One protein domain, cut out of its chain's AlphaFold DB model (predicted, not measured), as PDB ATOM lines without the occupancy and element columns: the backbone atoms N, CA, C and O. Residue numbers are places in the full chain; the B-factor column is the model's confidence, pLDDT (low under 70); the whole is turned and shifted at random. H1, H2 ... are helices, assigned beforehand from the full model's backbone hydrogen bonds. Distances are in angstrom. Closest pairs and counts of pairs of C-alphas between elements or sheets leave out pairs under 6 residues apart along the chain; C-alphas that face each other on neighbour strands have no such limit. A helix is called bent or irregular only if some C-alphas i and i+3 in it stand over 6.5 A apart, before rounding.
ATOM      1  N   GLN A  15      20.925  18.689 -16.664       58.28
ATOM      2  CA  GLN A  15      20.138  19.023 -15.467       58.28
ATOM      3  C   GLN A  15      18.872  19.828 -15.788       58.28
ATOM      4  O   GLN A  15      17.802  19.574 -15.234       58.28
ATOM      5  N   HIS A  16      18.962  20.787 -16.713       58.47
ATOM      6  CA  HIS A  16      17.785  21.542 -17.145       58.47
ATOM      7  C   HIS A  16      16.860  20.684 -18.004       58.47
ATOM      8  O   HIS A  16      15.644  20.855 -17.945       58.47
ATOM      9  N   TYR A  17      17.416  19.744 -18.770       60.12
ATOM     10  CA  TYR A  17      16.627  18.805 -19.556       60.12
ATOM     11  C   TYR A  17      15.789  17.885 -18.663       60.12
ATOM     12  O   TYR A  17      14.589  17.768 -18.891       60.12
ATOM     13  N   GLU A  18      16.378  17.294 -17.621       59.03
ATOM     14  CA  GLU A  18      15.660  16.440 -16.665       59.03
ATOM     15  C   GLU A  18      14.549  17.207 -15.929       59.03
ATOM     16  O   GLU A  18      13.430  16.704 -15.783       59.03
ATOM     17  N   TYR A  19      14.818  18.458 -15.547       57.69
ATOM     18  CA  TYR A  19      13.831  19.332 -14.918       57.69
ATOM     19  C   TYR A  19      12.674  19.662 -15.872       57.69
ATOM     20  O   TYR A  19      11.507  19.468 -15.528       57.69
ATOM     21  N   ILE A  20      12.974  20.084 -17.105       62.50
ATOM     22  CA  ILE A  20      11.961  20.356 -18.136       62.50
ATOM     23  C   ILE A  20      11.144  19.095 -18.428       62.50
ATOM     24  O   ILE A  20       9.922  19.175 -18.541       62.50
ATOM     25  N   LEU A  21      11.784  17.927 -18.505       61.84
ATOM     26  CA  LEU A  21      11.110  16.656 -18.750       61.84
ATOM     27  C   LEU A  21      10.165  16.296 -17.596       61.84
ATOM     28  O   LEU A  21       9.011  15.950 -17.839       61.84
ATOM     29  N   THR A  22      10.624  16.432 -16.353       59.69
ATOM     30  CA  THR A  22       9.840  16.129 -15.147       59.69
ATOM     31  C   THR A  22       8.617  17.035 -15.039       59.69
ATOM     32  O   THR A  22       7.502  16.548 -14.848       59.69
ATOM     33  N   TYR A  23       8.792  18.342 -15.247       62.03
ATOM     34  CA  TYR A  23       7.680  19.296 -15.257       62.03
ATOM     35  C   TYR A  23       6.734  19.069 -16.439       62.03
ATOM     36  O   TYR A  23       5.520  19.195 -16.278       62.03
ATOM     37  N   SER A  24       7.258  18.666 -17.599       70.38
ATOM     38  CA  SER A  24       6.436  18.315 -18.763       70.38
ATOM     39  C   SER A  24       5.584  17.075 -18.497       70.38
ATOM     40  O   SER A  24       4.404  17.064 -18.837       70.38
ATOM     41  N   ILE A  25       6.143  16.043 -17.854       75.25
ATOM     42  CA  ILE A  25       5.419  14.810 -17.510       75.25
ATOM     43  C   ILE A  25       4.364  15.089 -16.433       75.25
ATOM     44  O   ILE A  25       3.212  14.686 -16.591       75.25
ATOM     45  N   GLY A  26       4.728  15.809 -15.367       73.88
ATOM     46  CA  GLY A  26       3.797  16.169 -14.294       73.88
ATOM     47  C   GLY A  26       2.650  17.052 -14.790       73.88
ATOM     48  O   GLY A  26       1.484  16.754 -14.536       73.88
ATOM     49  N   GLY A  27       2.966  18.091 -15.571       75.50
ATOM     50  CA  GLY A  27       1.969  18.969 -16.185       75.50
ATOM     51  C   GLY A  27       1.052  18.229 -17.159       75.50
ATOM     52  O   GLY A  27      -0.160  18.434 -17.140       75.50
ATOM     53  N   PHE A  28       1.599  17.302 -17.951       78.75
ATOM     54  CA  PHE A  28       0.804  16.451 -18.834       78.75
ATOM     55  C   PHE A  28      -0.132  15.515 -18.057       78.75
ATOM     56  O   PHE A  28      -1.287  15.351 -18.441       78.75
ATOM     57  N   GLY A  29       0.317  14.952 -16.932       76.06
ATOM     58  CA  GLY A  29      -0.529  14.136 -16.055       76.06
ATOM     59  C   GLY A  29      -1.717  14.915 -15.485       76.06
ATOM     60  O   GLY A  29      -2.846  14.429 -15.526       76.06
ATOM     61  N   VAL A  30      -1.492  16.150 -15.026       79.25
ATOM     62  CA  VAL A  30      -2.562  17.042 -14.542       79.25
ATOM     63  C   VAL A  30      -3.524  17.433 -15.668       79.25
ATOM     64  O   VAL A  30      -4.734  17.488 -15.449       79.25
ATOM     65  N   LEU A  31      -3.012  17.669 -16.879       77.88
ATOM     66  CA  LEU A  31      -3.829  17.943 -18.063       77.88
ATOM     67  C   LEU A  31      -4.756  16.758 -18.376       77.88
ATOM     68  O   LEU A  31      -5.951  16.952 -18.594       77.88
ATOM     69  N   LEU A  32      -4.220  15.535 -18.358       79.50
ATOM     70  CA  LEU A  32      -5.005  14.316 -18.558       79.50
ATOM     71  C   LEU A  32      -6.045  14.121 -17.449       79.50
ATOM     72  O   LEU A  32      -7.200  13.842 -17.772       79.50
ATOM     73  N   ASP A  33      -5.674  14.310 -16.176       81.56
ATOM     74  CA  ASP A  33      -6.634  14.256 -15.063       81.56
ATOM     75  C   ASP A  33      -7.752  15.269 -15.298       81.56
ATOM     76  O   ASP A  33      -8.918  14.909 -15.265       81.56
ATOM     77  N   THR A  34      -7.422  16.510 -15.651       78.81
ATOM     78  CA  THR A  34      -8.409  17.576 -15.882       78.81
ATOM     79  C   THR A  34      -9.360  17.255 -17.037       78.81
ATOM     80  O   THR A  34     -10.571  17.435 -16.904       78.81
ATOM     81  N   LEU A  35      -8.836  16.763 -18.164       78.31
ATOM     82  CA  LEU A  35      -9.634  16.462 -19.355       78.31
ATOM     83  C   LEU A  35     -10.542  15.239 -19.166       78.31
ATOM     84  O   LEU A  35     -11.637  15.206 -19.731       78.31
ATOM     85  N   PHE A  36     -10.113  14.248 -18.380       80.88
ATOM     86  CA  PHE A  36     -10.789  12.947 -18.293       80.88
ATOM     87  C   PHE A  36     -11.333  12.598 -16.899       80.88
ATOM     88  O   PHE A  36     -11.944  11.541 -16.742       80.88
ATOM     89  N   LYS A  37     -11.218  13.498 -15.912       78.81
ATOM     90  CA  LYS A  37     -11.635  13.291 -14.509       78.81
ATOM     91  C   LYS A  37     -13.026  12.694 -14.350       78.81
ATOM     92  O   LYS A  37     -13.251  11.805 -13.537       78.81
ATOM     93  N   ASN A  38     -13.969  13.234 -15.120       74.75
ATOM     94  CA  ASN A  38     -15.398  12.963 -14.975       74.75
ATOM     95  C   ASN A  38     -15.957  12.108 -16.119       74.75
ATOM     96  O   ASN A  38     -17.127  11.728 -16.080       74.75
ATOM     97  N   ARG A  39     -15.167  11.856 -17.170       69.38
ATOM     98  CA  ARG A  39     -15.587  11.090 -18.347       69.38
ATOM     99  C   ARG A  39     -14.393  10.370 -18.950       69.38
ATOM    100  O   ARG A  39     -13.455  11.006 -19.423       69.38
ATOM    101  N   SER A  40     -14.489   9.045 -19.007       72.31
ATOM    102  CA  SER A  40     -13.561   8.255 -19.805       72.31
ATOM    103  C   SER A  40     -13.733   8.624 -21.284       72.31
ATOM    104  O   SER A  40     -14.874   8.698 -21.757       72.31
ATOM    105  N   PRO A  41     -12.642   8.853 -22.027       70.25
ATOM    106  CA  PRO A  41     -12.729   9.061 -23.463       70.25
ATOM    107  C   PRO A  41     -13.319   7.814 -24.127       70.25
ATOM    108  O   PRO A  41     -12.949   6.685 -23.800       70.25
ATOM    109  N   ILE A  42     -14.257   8.026 -25.047       69.19
ATOM    110  CA  ILE A  42     -15.005   6.956 -25.723       69.19
ATOM    111  C   ILE A  42     -14.217   6.447 -26.939       69.19
ATOM    112  O   ILE A  42     -14.362   5.297 -27.346       69.19
ATOM    113  N   SER A  43     -13.350   7.289 -27.513       81.75
ATOM    114  CA  SER A  43     -12.462   6.923 -28.616       81.75
ATOM    115  C   SER A  43     -11.113   7.652 -28.538       81.75
ATOM    116  O   SER A  43     -11.038   8.753 -27.982       81.75
ATOM    117  N   PRO A  44     -10.045   7.090 -29.140       75.00
ATOM    118  CA  PRO A  44      -8.739   7.754 -29.231       75.00
ATOM    119  C   PRO A  44      -8.805   9.151 -29.871       75.00
ATOM    120  O   PRO A  44      -8.048  10.048 -29.508       75.00
ATOM    121  N   ASP A  45      -9.756   9.359 -30.780       82.38
ATOM    122  CA  ASP A  45      -9.965  10.632 -31.472       82.38
ATOM    123  C   ASP A  45     -10.408  11.753 -30.518       82.38
ATOM    124  O   ASP A  45      -9.963  12.897 -30.635       82.38
ATOM    125  N   GLN A  46     -11.226  11.424 -29.509       79.38
ATOM    126  CA  GLN A  46     -11.606  12.378 -28.462       79.38
ATOM    127  C   GLN A  46     -10.403  12.797 -27.614       79.38
ATOM    128  O   GLN A  46     -10.327  13.956 -27.209       79.38
ATOM    129  N   ILE A  47      -9.446  11.888 -27.402       81.31
ATOM    130  CA  ILE A  47      -8.204  12.183 -26.681       81.31
ATOM    131  C   ILE A  47      -7.370  13.181 -27.481       81.31
ATOM    132  O   ILE A  47      -7.004  14.238 -26.966       81.31
ATOM    133  N   SER A  48      -7.134  12.879 -28.759       78.81
ATOM    134  CA  SER A  48      -6.359  13.734 -29.664       78.81
ATOM    135  C   SER A  48      -6.959  15.140 -29.784       78.81
ATOM    136  O   SER A  48      -6.251  16.145 -29.668       78.81
ATOM    137  N   LYS A  49      -8.285  15.231 -29.942       83.00
ATOM    138  CA  LYS A  49      -8.997  16.507 -30.079       83.00
ATOM    139  C   LYS A  49      -8.961  17.344 -28.798       83.00
ATOM    140  O   LYS A  49      -8.695  18.542 -28.876       83.00
ATOM    141  N   ALA A  50      -9.201  16.728 -27.639       81.06
ATOM    142  CA  ALA A  50      -9.168  17.412 -26.345       81.06
ATOM    143  C   ALA A  50      -7.758  17.930 -26.012       81.06
ATOM    144  O   ALA A  50      -7.598  19.095 -25.653       81.06
ATOM    145  N   LEU A  51      -6.729  17.101 -26.230       81.56
ATOM    146  CA  LEU A  51      -5.329  17.492 -26.049       81.56
ATOM    147  C   LEU A  51      -4.926  18.637 -26.981       81.56
ATOM    148  O   LEU A  51      -4.322  19.608 -26.535       81.56
ATOM    149  N   SER A  52      -5.291  18.556 -28.263       81.38
ATOM    150  CA  SER A  52      -4.962  19.593 -29.251       81.38
ATOM    151  C   SER A  52      -5.589  20.943 -28.901       81.38
ATOM    152  O   SER A  52      -4.960  21.983 -29.083       81.38
ATOM    153  N   MET A  53      -6.822  20.936 -28.383       82.88
ATOM    154  CA  MET A  53      -7.515  22.148 -27.944       82.88
ATOM    155  C   MET A  53      -6.847  22.761 -26.709       82.88
ATOM    156  O   MET A  53      -6.513  23.943 -26.732       82.88
ATOM    157  N   ALA A  54      -6.563  21.949 -25.689       78.69
ATOM    158  CA  ALA A  54      -5.924  22.422 -24.464       78.69
ATOM    159  C   ALA A  54      -4.499  22.950 -24.715       78.69
ATOM    160  O   ALA A  54      -4.123  24.007 -24.213       78.69
ATOM    161  N   LEU A  55      -3.714  22.274 -25.561       77.94
ATOM    162  CA  LEU A  55      -2.386  22.750 -25.966       77.94
ATOM    163  C   LEU A  55      -2.455  24.060 -26.758       77.94
ATOM    164  O   LEU A  55      -1.602  24.927 -26.578       77.94
ATOM    165  N   LYS A  56      -3.472  24.231 -27.613       81.06
ATOM    166  CA  LYS A  56      -3.691  25.482 -28.349       81.06
ATOM    167  C   LYS A  56      -4.027  26.637 -27.406       81.06
ATOM    168  O   LYS A  56      -3.514  27.732 -27.608       81.06
ATOM    169  N   GLU A  57      -4.844  26.405 -26.383       77.75
ATOM    170  CA  GLU A  57      -5.151  27.412 -25.358       77.75
ATOM    171  C   GLU A  57      -3.907  27.815 -24.563       77.75
ATOM    172  O   GLU A  57      -3.647  29.008 -24.414       77.75
ATOM    173  N   ILE A  58      -3.094  26.843 -24.138       75.38
ATOM    174  CA  ILE A  58      -1.813  27.109 -23.467       75.38
ATOM    175  C   ILE A  58      -0.899  27.939 -24.378       75.38
ATOM    176  O   ILE A  58      -0.343  28.942 -23.941       75.38
ATOM    177  N   ALA A  59      -0.774  27.569 -25.655       73.38
ATOM    178  CA  ALA A  59       0.059  28.298 -26.610       73.38
ATOM    179  C   ALA A  59      -0.416  29.746 -26.823       73.38
ATOM    180  O   ALA A  59       0.409  30.654 -26.901       73.38
ATOM    181  N   ILE A  60      -1.733  29.973 -26.885       79.06
ATOM    182  CA  ILE A  60      -2.309  31.322 -26.971       79.06
ATOM    183  C   ILE A  60      -1.953  32.127 -25.719       79.06
ATOM    184  O   ILE A  60      -1.462  33.241 -25.849       79.06
ATOM    185  N   GLN A  61      -2.147  31.566 -24.523       69.56
ATOM    186  CA  GLN A  61      -1.855  32.255 -23.260       69.56
ATOM    187  C   GLN A  61      -0.371  32.603 -23.110       69.56
ATOM    188  O   GLN A  61      -0.046  33.706 -22.681       69.56
ATOM    189  N   VAL A  62       0.525  31.696 -23.505       74.62
ATOM    190  CA  VAL A  62       1.976  31.931 -23.478       74.62
ATOM    191  C   VAL A  62       2.386  33.022 -24.470       74.62
ATOM    192  O   VAL A  62       3.254  33.825 -24.158       74.62
ATOM    193  N   ASN A  63       1.754  33.091 -25.645       66.44
ATOM    194  CA  ASN A  63       2.053  34.104 -26.664       66.44
ATOM    195  C   ASN A  63       1.382  35.470 -26.399       66.44
ATOM    196  O   ASN A  63       1.588  36.413 -27.158       66.44
ATOM    197  N   MET A  64       0.528  35.565 -25.376       54.09
ATOM    198  CA  MET A  64      -0.054  36.824 -24.893       54.09
ATOM    199  C   MET A  64       0.796  37.484 -23.790       54.09
ATOM    200  O   MET A  64       0.428  38.567 -23.332       54.09
ATOM    201  N   GLN A  65       1.896  36.845 -23.370       44.81
ATOM    202  CA  GLN A  65       2.958  37.443 -22.548       44.81
ATOM    203  C   GLN A  65       4.016  38.110 -23.428       44.81
ATOM    204  O   GLN A  65       4.564  39.137 -22.970       44.81
TER     205      GLN A  65
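Overview. This is residues 15 to 65 of the 65 residues of an uncharacterized protein of Lactobacillus ghanensis DSM 18630 (UniProt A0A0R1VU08). Two long helices, H1 and H2, make an open V: they come near each other where a short link joins them, and their far arms spread apart. Residues 15 to 27 of H1 stick out as one arm, and residues 56 to 65, of which 56 to 63 belong to H2, stick out as the other. The printed part has 51 residues with two named helices, H1 then H2, and no named strand; its class is all helix. It is loose, with a radius of gyration of the C-alphas of 12.9 A, and the C-alphas span 38 by 25 by 17 A.

Arrangement. H1, residues 15 to 36, and H2, residues 44 to 63, are close but not clearly touching, with 1 pair of C-alphas within 8 A. That closest pair is Leu 35 and Ala 50, whose C-alphas are 7.1 A apart. The helices run opposite ways at a steep tilt of 57 degrees. Their centres are 14.5 A apart. In H1 and H2 every O i to N i+4 pair is within hydrogen-bond range.

Along the chain. H1 begins with C-alpha 15 at (20.138, 19.023, -15.467) and ends with C-alpha 36 at (-10.789, 12.947, -18.293), 31.6 A from first to last C-alpha. H2 runs from C-alpha 44 at (-8.739, 7.754, -29.231) to C-alpha 63 at (2.053, 34.104, -26.664), a length of 28.6 A. Neither helix is bent.

Size, cuts and confidence. The C-alphas of Gln 15 and Ile 42, 38.5 A apart, are the two farthest apart in the domain. The printed part has no cut, and the link from H1 to H2, 7 residues, is short. It ends at Gln 65, the chain's last residue. The mean pLDDT of the printed part is 73.0; residues 15 to 23, 39, 42, 61 and 63 to 65 are under 70.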